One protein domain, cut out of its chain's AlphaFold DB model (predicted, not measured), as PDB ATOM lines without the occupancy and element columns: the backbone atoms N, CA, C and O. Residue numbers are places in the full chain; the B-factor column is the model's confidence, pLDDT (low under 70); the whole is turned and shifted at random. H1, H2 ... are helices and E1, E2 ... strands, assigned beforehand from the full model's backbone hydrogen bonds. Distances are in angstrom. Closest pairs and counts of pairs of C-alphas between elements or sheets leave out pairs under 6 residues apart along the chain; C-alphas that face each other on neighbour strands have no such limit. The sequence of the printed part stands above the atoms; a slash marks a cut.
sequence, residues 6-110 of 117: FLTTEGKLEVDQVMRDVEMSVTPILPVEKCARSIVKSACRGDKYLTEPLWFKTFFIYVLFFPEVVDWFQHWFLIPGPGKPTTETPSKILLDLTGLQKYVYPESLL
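This is residues 6 to 110 of the 117 residues of the protein "Corticosteroid 11-beta-dehydrogenase" of Solanum tuberosum (UniProt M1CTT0). A loose, open chain of helices with few contacts: H2, H3 and H4 follow one another as an open frame, with H2 far out, and the end of H4 meets H5 near H1. Residues 8 to 13 stick out ahead of H1, as does the corner between H3 and H4 at residues 64 to 69. The printed part has 105 residues with one named strand and seven named helices in the order E1, H1 to H7, and its class is mostly helix. It is loose, with a radius of gyration of the C-alphas of 17.1 A and spans of 53 by 39 by 31 A.

E1, residues 13 to 15, pairs with no named strand, but residues 6 to 7 pair antiparallel with its residues 13 to 14. E1 and H1, residues 17 to 24, meet only through their link. H2, residues 32 to 45, touches no helix. H3, residues 54 to 65, and H4, residues 67 to 78, are close but not clearly touching, with closest C-alphas Val 63 and Val 70 6.2 A apart, at a steep tilt of 58 degrees, opposite ways. H4 touches H5, residues 90 to 98, with residues 76 to 78 alone; the closest C-alphas, Phe 77 and Ser 91, are 5.2 A apart, at a steep tilt of 68 degrees, only just short of about perpendicular. H1 and H5 are close but not clearly touching, with the C-alphas of Val 22 and Lys 92 closest at 6.7 A. Every O i to N i+4 pair is within hydrogen-bond range in H1, H2, H4 and H5, and 7 of 8 in H3.

E1 begins at C-alpha 13, (-18.685, -19.255, 16.338). H2 is 19.9 A long, H3 18.0 A, H4 15.9 A, H5 11.9 A and H1 10.2 A. H6, residues 101 to 104, and H7, residues 107 to 110, are too short for an O i to N i+4 pair; H7 ends at (-28.473, -16.745, 33.553).

The C-alphas of Gly 46 and Gly 83, the two farthest apart, are 53.1 A apart. The printed part has no cut, and the link H4 to H5 is long. The mean pLDDT of the printed part is 74.1, with residues 15 to 27 and 77 to 110 under 70.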
ATOM      1  N   PHE A   6     -23.565 -17.037  17.887       71.44
ATOM      2  CA  PHE A   6     -23.747 -16.478  16.553       71.44
ATOM      3  C   PHE A   6     -22.597 -16.931  15.656       71.44
ATOM      4  O   PHE A   6     -21.466 -17.102  16.105       71.44
ATOM      5  N   LEU A   7     -22.904 -17.190  14.387       75.75
ATOM      6  CA  LEU A   7     -21.896 -17.539  13.395       75.75
ATOM      7  C   LEU A   7     -21.521 -16.262  12.651       75.75
ATOM      8  O   LEU A   7     -22.343 -15.696  11.930       75.75
ATOM      9  N   THR A   8     -20.297 -15.799  12.853       75.81
ATOM     10  CA  THR A   8     -19.763 -14.632  12.153       75.81
ATOM     11  C   THR A   8     -19.561 -14.989  10.679       75.81
ATOM     12  O   THR A   8     -19.353 -16.154  10.333       75.81
ATOM     13  N   THR A   9     -19.596 -14.000   9.785       75.06
ATOM     14  CA  THR A   9     -19.430 -14.191   8.329       75.06
ATOM     15  C   THR A   9     -18.109 -14.889   7.958       75.06
ATOM     16  O   THR A   9     -18.008 -15.505   6.905       75.06
ATOM     17  N   GLU A  10     -17.120 -14.861   8.857       78.56
ATOM     18  CA  GLU A  10     -15.844 -15.590   8.761       78.56
ATOM     19  C   GLU A  10     -15.933 -17.090   9.115       78.56
ATOM     20  O   GLU A  10     -14.915 -17.780   9.141       78.56
ATOM     21  N   GLY A  11     -17.118 -17.612   9.444       74.12
ATOM     22  CA  GLY A  11     -17.320 -19.008   9.850       74.12
ATOM     23  C   GLY A  11     -16.906 -19.323  11.293       74.12
ATOM     24  O   GLY A  11     -16.905 -20.489  11.689       74.12
ATOM     25  N   LYS A  12     -16.562 -18.307  12.094       71.94
ATOM     26  CA  LYS A  12     -16.245 -18.457  13.520       71.94
ATOM     27  C   LYS A  12     -17.516 -18.388  14.360       71.94
ATOM     28  O   LYS A  12     -18.392 -17.567  14.108       71.94
ATOM     29  N   LEU A  13     -17.604 -19.264  15.359       71.69
ATOM     30  CA  LEU A  13     -18.685 -19.255  16.338       71.69
ATOM     31  C   LEU A  13     -18.320 -18.284  17.464       71.69
ATOM     32  O   LEU A  13     -17.478 -18.604  18.303       71.69
ATOM     33  N   GLU A  14     -18.951 -17.118  17.486       70.38
ATOM     34  CA  GLU A  14     -18.805 -16.148  18.567       70.38
ATOM     35  C   GLU A  14     -19.986 -16.246  19.527       70.38
ATOM     36  O   GLU A  14     -21.113 -16.570  19.152       70.38
ATOM     37  N   VAL A  15     -19.711 -16.027  20.808       69.12
ATOM     38  CA  VAL A  15     -20.727 -16.073  21.852       69.12
ATOM     39  C   VAL A  15     -20.933 -14.664  22.372       69.12
ATOM     40  O   VAL A  15     -20.184 -14.208  23.231       69.12
ATOM     41  N   ASP A  16     -21.968 -13.996  21.874       68.94
ATOM     42  CA  ASP A  16     -22.381 -12.684  22.353       68.94
ATOM     43  C   ASP A  16     -23.706 -12.797  23.116       68.94
ATOM     44  O   ASP A  16     -24.810 -12.813  22.566       68.94
ATOM     45  N   GLN A  17     -23.597 -12.918  24.437       66.94
ATOM     46  CA  GLN A  17     -24.766 -12.958  25.313       66.94
ATOM     47  C   GLN A  17     -25.440 -11.586  25.433       66.94
ATOM     48  O   GLN A  17     -26.639 -11.521  25.684       66.94
ATOM     49  N   VAL A  18     -24.691 -10.502  25.224       66.31
ATOM     50  CA  VAL A  18     -25.196  -9.134  25.342       66.31
ATOM     51  C   VAL A  18     -26.092  -8.819  24.157       66.31
ATOM     52  O   VAL A  18     -27.191  -8.299  24.343       66.31
ATOM     53  N   MET A  19     -25.660  -9.182  22.953       65.06
ATOM     54  CA  MET A  19     -26.445  -8.997  21.738       65.06
ATOM     55  C   MET A  19     -27.705  -9.867  21.743       65.06
ATOM     56  O   MET A  19     -28.781  -9.387  21.393       65.06
ATOM     57  N   ARG A  20     -27.614 -11.099  22.264       68.88
ATOM     58  CA  ARG A  20     -28.791 -11.940  22.533       68.88
ATOM     59  C   ARG A  20     -29.776 -11.260  23.481       68.88
ATOM     60  O   ARG A  20     -30.972 -11.313  23.228       68.88
ATOM     61  N   ASP A  21     -29.310 -10.680  24.582       66.75
ATOM     62  CA  ASP A  21     -30.200 -10.064  25.576       66.75
ATOM     63  C   ASP A  21     -30.852  -8.780  25.040       66.75
ATOM     64  O   ASP A  21     -32.001  -8.487  25.372       66.75
ATOM     65  N   VAL A  22     -30.161  -8.058  24.153       67.44
ATOM     66  CA  VAL A  22     -30.728  -6.928  23.399       67.44
ATOM     67  C   VAL A  22     -31.828  -7.402  22.440       67.44
ATOM     68  O   VAL A  22     -32.893  -6.790  22.396       67.44
ATOM     69  N   GLU A  23     -31.603  -8.499  21.715       65.31
ATOM     70  CA  GLU A  23     -32.572  -9.066  20.765       65.31
ATOM     71  C   GLU A  23     -33.784  -9.695  21.474       65.31
ATOM     72  O   GLU A  23     -34.932  -9.478  21.085       65.31
ATOM     73  N   MET A  24     -33.546 -10.445  22.549       64.31
ATOM     74  CA  MET A  24     -34.591 -11.126  23.317       64.31
ATOM     75  C   MET A  24     -35.422 -10.159  24.165       64.31
ATOM     76  O   MET A  24     -36.612 -10.412  24.376       64.31
ATOM     77  N   SER A  25     -34.846  -9.024  24.587       66.81
ATOM     78  CA  SER A  25     -35.560  -7.930  25.258       66.81
ATOM     79  C   SER A  25     -36.442  -8.446  26.417       66.81
ATOM     80  O   SER A  25     -36.056  -9.359  27.142       66.81
ATOM     81  N   VAL A  26     -37.627  -7.877  26.658       65.31
ATOM     82  CA  VAL A  26     -38.524  -8.223  27.791       65.31
ATOM     83  C   VAL A  26     -39.331  -9.506  27.515       65.31
ATOM     84  O   VAL A  26     -40.317  -9.801  28.188       65.31
ATOM     85  N   THR A  27     -38.942 -10.298  26.516       69.56
ATOM     86  CA  THR A  27     -39.752 -11.422  26.044       69.56
ATOM     87  C   THR A  27     -39.631 -12.631  26.980       69.56
ATOM     88  O   THR A  27     -38.534 -13.166  27.150       69.56
ATOM     89  N   PRO A  28     -40.739 -13.131  27.564       70.12
ATOM     90  CA  PRO A  28     -40.691 -14.288  28.447       70.12
ATOM     91  C   PRO A  28     -40.354 -15.569  27.693       70.12
ATOM     92  O   PRO A  28     -41.090 -16.010  26.802       70.12
ATOM     93  N   ILE A  29     -39.258 -16.208  28.103       72.75
ATOM     94  CA  ILE A  29     -38.782 -17.450  27.499       72.75
ATOM     95  C   ILE A  29     -39.351 -18.635  28.271       72.75
ATOM     96  O   ILE A  29     -39.065 -18.843  29.449       72.75
ATOM     97  N   LEU A  30     -40.120 -19.472  27.577       78.62
ATOM     98  CA  LEU A  30     -40.600 -20.724  28.144       78.62
ATOM     99  C   LEU A  30     -39.494 -21.799  28.075       78.62
ATOM    100  O   LEU A  30     -38.928 -22.024  27.001       78.62
ATOM    101  N   PRO A  31     -39.188 -22.509  29.180       79.81
ATOM    102  CA  PRO A  31     -38.272 -23.643  29.153       79.81
ATOM    103  C   PRO A  31     -38.732 -24.721  28.167       79.81
ATOM    104  O   PRO A  31     -39.914 -25.073  28.132       79.81
ATOM    105  N   VAL A  32     -37.782 -25.301  27.427       82.12
ATOM    106  CA  VAL A  32     -38.063 -26.336  26.413       82.12
ATOM    107  C   VAL A  32     -38.795 -27.530  27.019       82.12
ATOM    108  O   VAL A  32     -39.748 -28.020  26.428       82.12
ATOM    109  N   GLU A  33     -38.412 -27.955  28.224       83.19
ATOM    110  CA  GLU A  33     -39.069 -29.063  28.925       83.19
ATOM    111  C   GLU A  33     -40.559 -28.786  29.184       83.19
ATOM    112  O   GLU A  33     -41.405 -29.649  28.952       83.19
ATOM    113  N   LYS A  34     -40.899 -27.563  29.617       84.56
ATOM    114  CA  LYS A  34     -42.293 -27.167  29.861       84.56
ATOM    115  C   LYS A  34     -43.090 -27.135  28.560       84.56
ATOM    116  O   LYS A  34     -44.198 -27.665  28.525       84.56
ATOM    117  N   CYS A  35     -42.504 -26.578  27.500       85.94
ATOM    118  CA  CYS A  35     -43.110 -26.562  26.171       85.94
ATOM    119  C   CYS A  35     -43.364 -27.992  25.659       85.94
ATOM    120  O   CYS A  35     -44.495 -28.340  25.326       85.94
ATOM    121  N   ALA A  36     -42.352 -28.863  25.710       88.94
ATOM    122  CA  ALA A  36     -42.453 -30.258  25.285       88.94
ATOM    123  C   ALA A  36     -43.518 -31.032  26.077       88.94
ATOM    124  O   ALA A  36     -44.341 -31.735  25.492       88.94
ATOM    125  N   ARG A  37     -43.562 -30.859  27.402       90.25
ATOM    126  CA  ARG A  37     -44.590 -31.475  28.250       90.25
ATOM    127  C   ARG A  37     -45.995 -31.007  27.871       90.25
ATOM    128  O   ARG A  37     -46.914 -31.825  27.864       90.25
ATOM    129  N   SER A  38     -46.168 -29.719  27.573       89.50
ATOM    130  CA  SER A  38     -47.461 -29.168  27.152       89.50
ATOM    131  C   SER A  38     -47.912 -29.765  25.818       89.50
ATOM    132  O   SER A  38     -49.041 -30.244  25.716       89.50
ATOM    133  N   ILE A  39     -46.997 -29.867  24.846       90.38
ATOM    134  CA  ILE A  39     -47.243 -30.505  23.543       90.38
ATOM    135  C   ILE A  39     -47.693 -31.957  23.720       90.38
ATOM    136  O   ILE A  39     -48.749 -32.337  23.214       90.38
ATOM    137  N   VAL A  40     -46.943 -32.759  24.482       93.25
ATOM    138  CA  VAL A  40     -47.282 -34.173  24.720       93.25
ATOM    139  C   VAL A  40     -48.639 -34.302  25.409       93.25
ATOM    140  O   VAL A  40     -49.479 -35.095  24.989       93.25
ATOM    141  N   LYS A  41     -48.900 -33.488  26.437       93.56
ATOM    142  CA  LYS A  41     -50.177 -33.511  27.160       93.56
ATOM    143  C   LYS A  41     -51.356 -33.125  26.261       93.56
ATOM    144  O   LYS A  41     -52.419 -33.733  26.369       93.56
ATOM    145  N   SER A  42     -51.170 -32.136  25.393       91.38
ATOM    146  CA  SER A  42     -52.184 -31.675  24.444       91.38
ATOM    147  C   SER A  42     -52.491 -32.739  23.386       91.38
ATOM    148  O   SER A  42     -53.659 -33.037  23.135       91.38
ATOM    149  N   ALA A  43     -51.454 -33.411  22.873       91.94
ATOM    150  CA  ALA A  43     -51.602 -34.545  21.965       91.94
ATOM    151  C   ALA A  43     -52.357 -35.714  22.623       91.94
ATOM    152  O   ALA A  43     -53.299 -36.241  22.036       91.94
ATOM    153  N   CYS A  44     -52.019 -36.078  23.867       93.56
ATOM    154  CA  CYS A  44     -52.728 -37.129  24.608       93.56
ATOM    155  C   CYS A  44     -54.194 -36.781  24.909       93.56
ATOM    156  O   CYS A  44     -55.024 -37.682  25.003       93.56
ATOM    157  N   ARG A  45     -54.522 -35.493  25.075       93.12
ATOM    158  CA  ARG A  45     -55.901 -35.024  25.292       93.12
ATOM    159  C   ARG A  45     -56.727 -35.001  23.998       93.12
ATOM    160  O   ARG A  45     -57.951 -34.948  24.074       93.12
ATOM    161  N   GLY A  46     -56.076 -35.062  22.834       92.50
ATOM    162  CA  GLY A  46     -56.727 -34.958  21.528       92.50
ATOM    163  C   GLY A  46     -57.065 -33.520  21.127       92.50
ATOM    164  O   GLY A  46     -58.018 -33.296  20.379       92.50
ATOM    165  N   ASP A  47     -56.319 -32.531  21.628       90.88
ATOM    166  CA  ASP A  47     -56.526 -31.140  21.225       90.88
ATOM    167  C   ASP A  47     -56.120 -30.930  19.760       90.88
ATOM    168  O   ASP A  47     -55.081 -31.411  19.309       90.88
ATOM    169  N   LYS A  48     -56.910 -30.147  19.019       88.62
ATOM    170  CA  LYS A  48     -56.612 -29.827  17.612       88.62
ATOM    171  C   LYS A  48     -55.499 -28.792  17.448       88.62
ATOM    172  O   LYS A  48     -54.801 -28.808  16.441       88.62
ATOM    173  N   TYR A  49     -55.362 -27.879  18.409       84.56
ATOM    174  CA  TYR A  49     -54.408 -26.777  18.354       84.56
ATOM    175  C   TYR A  49     -53.870 -26.476  19.749       84.56
ATOM    176  O   TYR A  49     -54.639 -26.357  20.704       84.56
ATOM    177  N   LEU A  50     -52.556 -26.295  19.838       86.44
ATOM    178  CA  LEU A  50     -51.865 -25.821  21.027       86.44
ATOM    179  C   LEU A  50     -51.053 -24.583  20.655       86.44
ATOM    180  O   LEU A  50     -50.304 -24.600  19.681       86.44
ATOM    181  N   THR A  51     -51.185 -23.523  21.447       83.06
ATOM    182  CA  THR A  51     -50.362 -22.319  21.309       83.06
ATOM    183  C   THR A  51     -49.541 -22.155  22.576       83.06
ATOM    184  O   THR A  51     -50.064 -21.759  23.616       83.06
ATOM    185  N   GLU A  52     -48.258 -22.480  22.473       84.25
ATOM    186  CA  GLU A  52     -47.245 -22.224  23.492       84.25
ATOM    187  C   GLU A  52     -46.222 -21.238  22.915       84.25
ATOM    188  O   GLU A  52     -45.826 -21.406  21.759       84.25
ATOM    189  N   PRO A  53     -45.765 -20.232  23.681       81.62
ATOM    190  CA  PRO A  53     -46.135 -19.914  25.068       81.62
ATOM    191  C   PRO A  53     -47.533 -19.278  25.218       81.62
ATOM    192  O   PRO A  53     -47.969 -18.537  24.341       81.62
ATOM    193  N   LEU A  54     -48.215 -19.462  26.359       80.31
ATOM    194  CA  LEU A  54     -49.567 -18.899  26.582       80.31
ATOM    195  C   LEU A  54     -49.665 -17.371  26.408       80.31
ATOM    196  O   LEU A  54     -50.674 -16.876  25.908       80.31
ATOM    197  N   TRP A  55     -48.631 -16.619  26.802       78.88
ATOM    198  CA  TRP A  55     -48.608 -15.157  26.656       78.88
ATOM    199  C   TRP A  55     -48.659 -14.720  25.184       78.88
ATOM    200  O   TRP A  55     -49.172 -13.643  24.871       78.88
ATOM    201  N   PHE A  56     -48.204 -15.584  24.272       83.25
ATOM    202  CA  PHE A  56     -48.194 -15.320  22.840       83.25
ATOM    203  C   PHE A  56     -49.608 -15.239  22.264       83.25
ATOM    204  O   PHE A  56     -49.865 -14.443  21.368       83.25
ATOM    205  N   LYS A  57     -50.564 -15.995  22.819       84.69
ATOM    206  CA  LYS A  57     -51.971 -15.917  22.402       84.69
ATOM    207  C   LYS A  57     -52.548 -14.523  22.641       84.69
ATOM    208  O   LYS A  57     -53.249 -13.991  21.787       84.69
ATOM    209  N   THR A  58     -52.235 -13.927  23.787       82.88
ATOM    210  CA  THR A  58     -52.654 -12.565  24.123       82.88
ATOM    211  C   THR A  58     -51.948 -11.544  23.234       82.88
ATOM    212  O   THR A  58     -52.598 -10.644  22.710       82.88
ATOM    213  N   PHE A  59     -50.644 -11.710  22.999       84.06
ATOM    214  CA  PHE A  59     -49.887 -10.839  22.096       84.06
ATOM    215  C   PHE A  59     -50.438 -10.863  20.665       84.06
ATOM    216  O   PHE A  59     -50.614  -9.819  20.048       84.06
ATOM    217  N   PHE A  60     -50.801 -12.044  20.166       84.94
ATOM    218  CA  PHE A  60     -51.376 -12.213  18.836       84.94
ATOM    219  C   PHE A  60     -52.690 -11.442  18.658       84.94
ATOM    220  O   PHE A  60     -52.919 -10.853  17.605       84.94
ATOM    221  N   ILE A  61     -53.526 -11.380  19.701       86.19
ATOM    222  CA  ILE A  61     -54.733 -10.544  19.701       86.19
ATOM    223  C   ILE A  61     -54.337  -9.068  19.545       86.19
ATOM    224  O   ILE A  61     -54.876  -8.384  18.682       86.19
ATOM    225  N   TYR A  62     -53.354  -8.575  20.297       83.25
ATOM    226  CA  TYR A  62     -52.914  -7.180  20.163       83.25
ATOM    227  C   TYR A  62     -52.382  -6.844  18.766       83.25
ATOM    228  O   TYR A  62     -52.755  -5.810  18.217       83.25
ATOM    229  N   VAL A  63     -51.587  -7.731  18.165       87.25
ATOM    230  CA  VAL A  63     -51.063  -7.553  16.798       87.25
ATOM    231  C   VAL A  63     -52.186  -7.519  15.759       87.25
ATOM    232  O   VAL A  63     -52.135  -6.717  14.831       87.25
ATOM    233  N   LEU A  64     -53.210  -8.361  15.914       89.00
ATOM    234  CA  LEU A  64     -54.347  -8.424  14.991       89.00
ATOM    235  C   LEU A  64     -55.278  -7.214  15.090       89.00
ATOM    236  O   LEU A  64     -55.772  -6.746  14.068       89.00
ATOM    237  N   PHE A  65     -55.565  -6.746  16.306       88.38
ATOM    238  CA  PHE A  65     -56.544  -5.681  16.525       88.38
ATOM    239  C   PHE A  65     -55.934  -4.277  16.428       88.38
ATOM    240  O   PHE A  65     -56.614  -3.363  15.971       88.38
ATOM    241  N   PHE A  66     -54.674  -4.094  16.839       88.56
ATOM    242  CA  PHE A  66     -54.026  -2.780  16.899       88.56
ATOM    243  C   PHE A  66     -52.566  -2.835  16.421       88.56
ATOM    244  O   PHE A  66     -51.645  -2.622  17.216       88.56
ATOM    245  N   PRO A  67     -52.329  -3.085  15.121       86.75
ATOM    246  CA  PRO A  67     -50.973  -3.176  14.581       86.75
ATOM    247  C   PRO A  67     -50.172  -1.879  14.782       86.75
ATOM    248  O   PRO A  67     -49.001  -1.940  15.139       86.75
ATOM    249  N   GLU A  68     -50.809  -0.711  14.652       87.19
ATOM    250  CA  GLU A  68     -50.159   0.596  14.851       87.19
ATOM    251  C   GLU A  68     -49.692   0.813  16.295       87.19
ATOM    252  O   GLU A  68     -48.629   1.378  16.542       87.19
ATOM    253  N   VAL A  69     -50.466   0.327  17.268       83.38
ATOM    254  CA  VAL A  69     -50.108   0.422  18.687       83.38
ATOM    255  C   VAL A  69     -48.905  -0.469  18.978       83.38
ATOM    256  O   VAL A  69     -47.998  -0.057  19.697       83.38
ATOM    257  N   VAL A  70     -48.863  -1.670  18.393       83.06
ATOM    258  CA  VAL A  70     -47.714  -2.575  18.525       83.06
ATOM    259  C   VAL A  70     -46.466  -1.975  17.886       83.06
ATOM    260  O   VAL A  70     -45.404  -2.040  18.499       83.06
ATOM    261  N   ASP A  71     -46.580  -1.354  16.712       82.75
ATOM    262  CA  ASP A  71     -45.447  -0.707  16.043       82.75
ATOM    263  C   ASP A  71     -44.906   0.476  16.860       82.75
ATOM    264  O   ASP A  71     -43.699   0.602  17.074       82.75
ATOM    265  N   TRP A  72     -45.797   1.282  17.443       83.19
ATOM    266  CA  TRP A  72     -45.409   2.355  18.356       83.19
ATOM    267  C   TRP A  72     -44.711   1.830  19.616       83.19
ATOM    268  O   TRP A  72     -43.662   2.347  20.010       83.19
ATOM    269  N   PHE A  73     -45.239   0.765  20.227       78.81
ATOM    270  CA  PHE A  73     -44.579   0.107  21.354       78.81
ATOM    271  C   PHE A  73     -43.213  -0.453  20.956       78.81
ATOM    272  O   PHE A  73     -42.243  -0.283  21.693       78.81
ATOM    273  N   GLN A  74     -43.103  -1.080  19.786       76.81
ATOM    274  CA  GLN A  74     -41.843  -1.610  19.280       76.81
ATOM    275  C   GLN A  74     -40.812  -0.492  19.105       76.81
ATOM    276  O   GLN A  74     -39.678  -0.622  19.563       76.81
ATOM    277  N   HIS A  75     -41.222   0.627  18.510       76.50
ATOM    278  CA  HIS A  75     -40.379   1.801  18.331       76.50
ATOM    279  C   HIS A  75     -39.903   2.359  19.676       76.50
ATOM    280  O   HIS A  75     -38.722   2.643  19.844       76.50
ATOM    281  N   TRP A  76     -40.789   2.449  20.667       71.81
ATOM    282  CA  TRP A  76     -40.435   2.958  21.991       71.81
ATOM    283  C   TRP A  76     -39.476   2.033  22.752       71.81
ATOM    284  O   TRP A  76     -38.564   2.504  23.430       71.81
ATOM    285  N   PHE A  77     -39.690   0.716  22.689       68.00
ATOM    286  CA  PHE A  77     -38.950  -0.246  23.510       68.00
ATOM    287  C   PHE A  77     -37.650  -0.741  22.871       68.00
ATOM    288  O   PHE A  77     -36.686  -0.989  23.601       68.00
ATOM    289  N   LEU A  78     -37.618  -0.911  21.546       65.50
ATOM    290  CA  LEU A  78     -36.498  -1.528  20.828       65.50
ATOM    291  C   LEU A  78     -35.624  -0.535  20.059       65.50
ATOM    292  O   LEU A  78     -34.493  -0.889  19.731       65.50
ATOM    293  N   ILE A  79     -36.089   0.690  19.790       67.31
ATOM    294  CA  ILE A  79     -35.272   1.684  19.088       67.31
ATOM    295  C   ILE A  79     -34.619   2.617  20.118       67.31
ATOM    296  O   ILE A  79     -35.320   3.331  20.839       67.31
ATOM    297  N   PRO A  80     -33.278   2.629  20.231       61.84
ATOM    298  CA  PRO A  80     -32.596   3.612  21.058       61.84
ATOM    299  C   PRO A  80     -32.779   5.011  20.455       61.84
ATOM    300  O   PRO A  80     -32.718   5.196  19.239       61.84
ATOM    301  N   GLY A  81     -32.995   6.015  21.311       58.28
ATOM    302  CA  GLY A  81     -33.080   7.411  20.877       58.28
ATOM    303  C   GLY A  81     -31.817   7.856  20.115       58.28
ATOM    304  O   GLY A  81     -30.739   7.294  20.335       58.28
ATOM    305  N   PRO A  82     -31.924   8.860  19.223       50.81
ATOM    306  CA  PRO A  82     -30.829   9.256  18.340       50.81
ATOM    307  C   PRO A  82     -29.565   9.596  19.145       50.81
ATOM    308  O   PRO A  82     -29.579  10.496  19.982       50.81
ATOM    309  N   GLY A  83     -28.474   8.858  18.897       55.38
ATOM    310  CA  GLY A  83     -27.157   9.094  19.504       55.38
ATOM    311  C   GLY A  83     -26.764   8.202  20.692       55.38
ATOM    312  O   GLY A  83     -25.695   8.427  21.257       55.38
ATOM    313  N   LYS A  84     -27.564   7.196  21.079       57.00
ATOM    314  CA  LYS A  84     -27.185   6.210  22.116       57.00
ATOM    315  C   LYS A  84     -26.683   4.882  21.526       57.00
ATOM    316  O   LYS A  84     -27.158   4.482  20.463       57.00
ATOM    317  N   PRO A  85     -25.732   4.191  22.189       56.47
ATOM    318  CA  PRO A  85     -25.210   2.912  21.715       56.47
ATOM    319  C   PRO A  85     -26.307   1.837  21.688       56.47
ATOM    320  O   PRO A  85     -27.145   1.772  22.588       56.47
ATOM    321  N   THR A  86     -26.259   0.951  20.688       55.22
ATOM    322  CA  THR A  86     -27.196  -0.171  20.449       55.22
ATOM    323  C   THR A  86     -27.365  -1.109  21.658       55.22
ATOM    324  O   THR A  86     -28.312  -1.884  21.728       55.22
ATOM    325  N   THR A  87     -26.458  -1.022  22.631       54.97
ATOM    326  CA  THR A  87     -26.416  -1.814  23.864       54.97
ATOM    327  C   THR A  87     -27.346  -1.297  24.976       54.97
ATOM    328  O   THR A  87     -27.569  -2.028  25.943       54.97
ATOM    329  N   GLU A  88     -27.884  -0.072  24.861       59.03
ATOM    330  CA  GLU A  88     -28.741   0.596  25.862       59.03
ATOM    331  C   GLU A  88     -30.175   0.828  25.360       59.03
ATOM    332  O   GLU A  88     -30.709   1.943  25.377       59.03
ATOM    333  N   THR A  89     -30.838  -0.229  24.904       60.97
ATOM    334  CA  THR A  89     -32.276  -0.170  24.643       60.97
ATOM    335  C   THR A  89     -33.037   0.076  25.955       60.97
ATOM    336  O   THR A  89     -32.716  -0.538  26.980       60.97
ATOM    337  N   PRO A  90     -34.066   0.943  25.969       63.81
ATOM    338  CA  PRO A  90     -34.851   1.227  27.174       63.81
ATOM    339  C   PRO A  90     -35.488  -0.032  27.776       63.81
ATOM    340  O   PRO A  90     -35.679  -0.101  28.989       63.81
ATOM    341  N   SER A  91     -35.747  -1.061  26.963       58.50
ATOM    342  CA  SER A  91     -36.186  -2.376  27.431       58.50
ATOM    343  C   SER A  91     -35.154  -3.088  28.313       58.50
ATOM    344  O   SER A  91     -35.527  -3.674  29.329       58.50
ATOM    345  N   LYS A  92     -33.861  -2.998  27.983       64.31
ATOM    346  CA  LYS A  92     -32.767  -3.572  28.774       64.31
ATOM    347  C   LYS A  92     -32.567  -2.811  30.081       64.31
ATOM    348  O   LYS A  92     -32.452  -3.427  31.131       64.31
ATOM    349  N   ILE A  93     -32.646  -1.479  30.033       65.94
ATOM    350  CA  ILE A  93     -32.608  -0.631  31.235       65.94
ATOM    351  C   ILE A  93     -33.770  -0.980  32.169       65.94
ATOM    352  O   ILE A  93     -33.575  -1.133  33.373       65.94
ATOM    353  N   LEU A  94     -34.978  -1.145  31.624       64.69
ATOM    354  CA  LEU A  94     -36.143  -1.542  32.406       64.69
ATOM    355  C   LEU A  94     -35.968  -2.942  33.008       64.69
ATOM    356  O   LEU A  94     -36.290  -3.138  34.178       64.69
ATOM    357  N   LEU A  95     -35.446  -3.908  32.250       63.53
ATOM    358  CA  LEU A  95     -35.175  -5.265  32.737       63.53
ATOM    359  C   LEU A  95     -34.135  -5.302  33.857       63.53
ATOM    360  O   LEU A  95     -34.360  -5.989  34.857       63.53
ATOM    361  N   ASP A  96     -33.044  -4.555  33.700       64.06
ATOM    362  CA  ASP A  96     -31.949  -4.490  34.668       64.06
ATOM    363  C   ASP A  96     -32.388  -3.755  35.947       64.06
ATOM    364  O   ASP A  96     -32.111  -4.223  37.052       64.06
ATOM    365  N   LEU A  97     -33.152  -2.660  35.822       61.16
ATOM    366  CA  LEU A  97     -33.707  -1.918  36.964       61.16
ATOM    367  C   LEU A  97     -34.753  -2.719  37.742       61.16
ATOM    368  O   LEU A  97     -34.803  -2.651  38.969       61.16
ATOM    369  N   THR A  98     -35.622  -3.447  37.040       59.91
ATOM    370  CA  THR A  98     -36.746  -4.153  37.672       59.91
ATOM    371  C   THR A  98     -36.374  -5.546  38.174       59.91
ATOM    372  O   THR A  98     -37.169  -6.173  38.872       59.91
ATOM    373  N   GLY A  99     -35.186  -6.062  37.832       58.94
ATOM    374  CA  GLY A  99     -34.739  -7.401  38.229       58.94
ATOM    375  C   GLY A  99     -35.605  -8.536  37.669       58.94
ATOM    376  O   GLY A  99     -35.417  -9.700  38.043       58.94
ATOM    377  N   LEU A 100     -36.533  -8.227  36.753       64.62
ATOM    378  CA  LEU A 100     -37.434  -9.191  36.119       64.62
ATOM    379  C   LEU A 100     -36.678 -10.225  35.284       64.62
ATOM    380  O   LEU A 100     -37.225 -11.294  35.014       64.62
ATOM    381  N   GLN A 101     -35.412  -9.962  34.948       61.91
ATOM    382  CA  GLN A 101     -34.527 -10.915  34.283       61.91
ATOM    383  C   GLN A 101     -34.534 -12.290  34.982       61.91
ATOM    384  O   GLN A 101     -34.579 -13.318  34.312       61.91
ATOM    385  N   LYS A 102     -34.601 -12.328  36.323       60.56
ATOM    386  CA  LYS A 102     -34.647 -13.577  37.109       60.56
ATOM    387  C   LYS A 102     -35.946 -14.378  36.958       60.56
ATOM    388  O   LYS A 102     -35.958 -15.567  37.254       60.56
ATOM    389  N   TYR A 103     -37.035 -13.734  36.548       63.16
ATOM    390  CA  TYR A 103     -38.352 -14.364  36.408       63.16
ATOM    391  C   TYR A 103     -38.684 -14.705  34.950       63.16
ATOM    392  O   TYR A 103     -39.322 -15.717  34.666       63.16
ATOM    393  N   VAL A 104     -38.242 -13.853  34.026       67.75
ATOM    394  CA  VAL A 104     -38.514 -13.932  32.585       67.75
ATOM    395  C   VAL A 104     -37.585 -14.940  31.902       67.75
ATOM    396  O   VAL A 104     -37.999 -15.606  30.946       67.75
ATOM    397  N   TYR A 105     -36.357 -15.093  32.411       65.44
ATOM    398  CA  TYR A 105     -35.367 -16.000  31.848       65.44
ATOM    399  C   TYR A 105     -35.170 -17.261  32.695       65.44
ATOM    400  O   TYR A 105     -34.996 -17.176  33.911       65.44
ATOM    401  N   PRO A 106     -35.141 -18.454  32.072       66.62
ATOM    402  CA  PRO A 106     -34.747 -19.672  32.766       66.62
ATOM    403  C   PRO A 106     -33.287 -19.600  33.237       66.62
ATOM    404  O   PRO A 106     -32.422 -19.079  32.532       66.62
ATOM    405  N   GLU A 107     -32.983 -20.222  34.380       61.78
ATOM    406  CA  GLU A 107     -31.640 -20.226  34.995       61.78
ATOM    407  C   GLU A 107     -30.525 -20.729  34.060       61.78
ATOM    408  O   GLU A 107     -29.367 -20.327  34.171       61.78
ATOM    409  N   SER A 108     -30.874 -21.552  33.069       61.16
ATOM    410  CA  SER A 108     -29.941 -22.045  32.051       61.16
ATOM    411  C   SER A 108     -29.399 -20.963  31.102       61.16
ATOM    412  O   SER A 108     -28.420 -21.237  30.395       61.16
ATOM    413  N   LEU A 109     -30.023 -19.779  31.072       62.56
ATOM    414  CA  LEU A 109     -29.587 -18.582  30.341       62.56
ATOM    415  C   LEU A 109     -28.883 -17.549  31.231       62.56
ATOM    416  O   LEU A 109     -28.128 -16.739  30.705       62.56
ATOM    417  N   LEU A 110     -29.111 -17.606  32.548       57.81
ATOM    418  CA  LEU A 110     -28.473 -16.745  33.553       57.81
ATOM    419  C   LEU A 110     -27.102 -17.277  34.001       57.81
ATOM    420  O   LEU A 110     -26.310 -16.543  34.586       57.81
TER     421      LEU A 110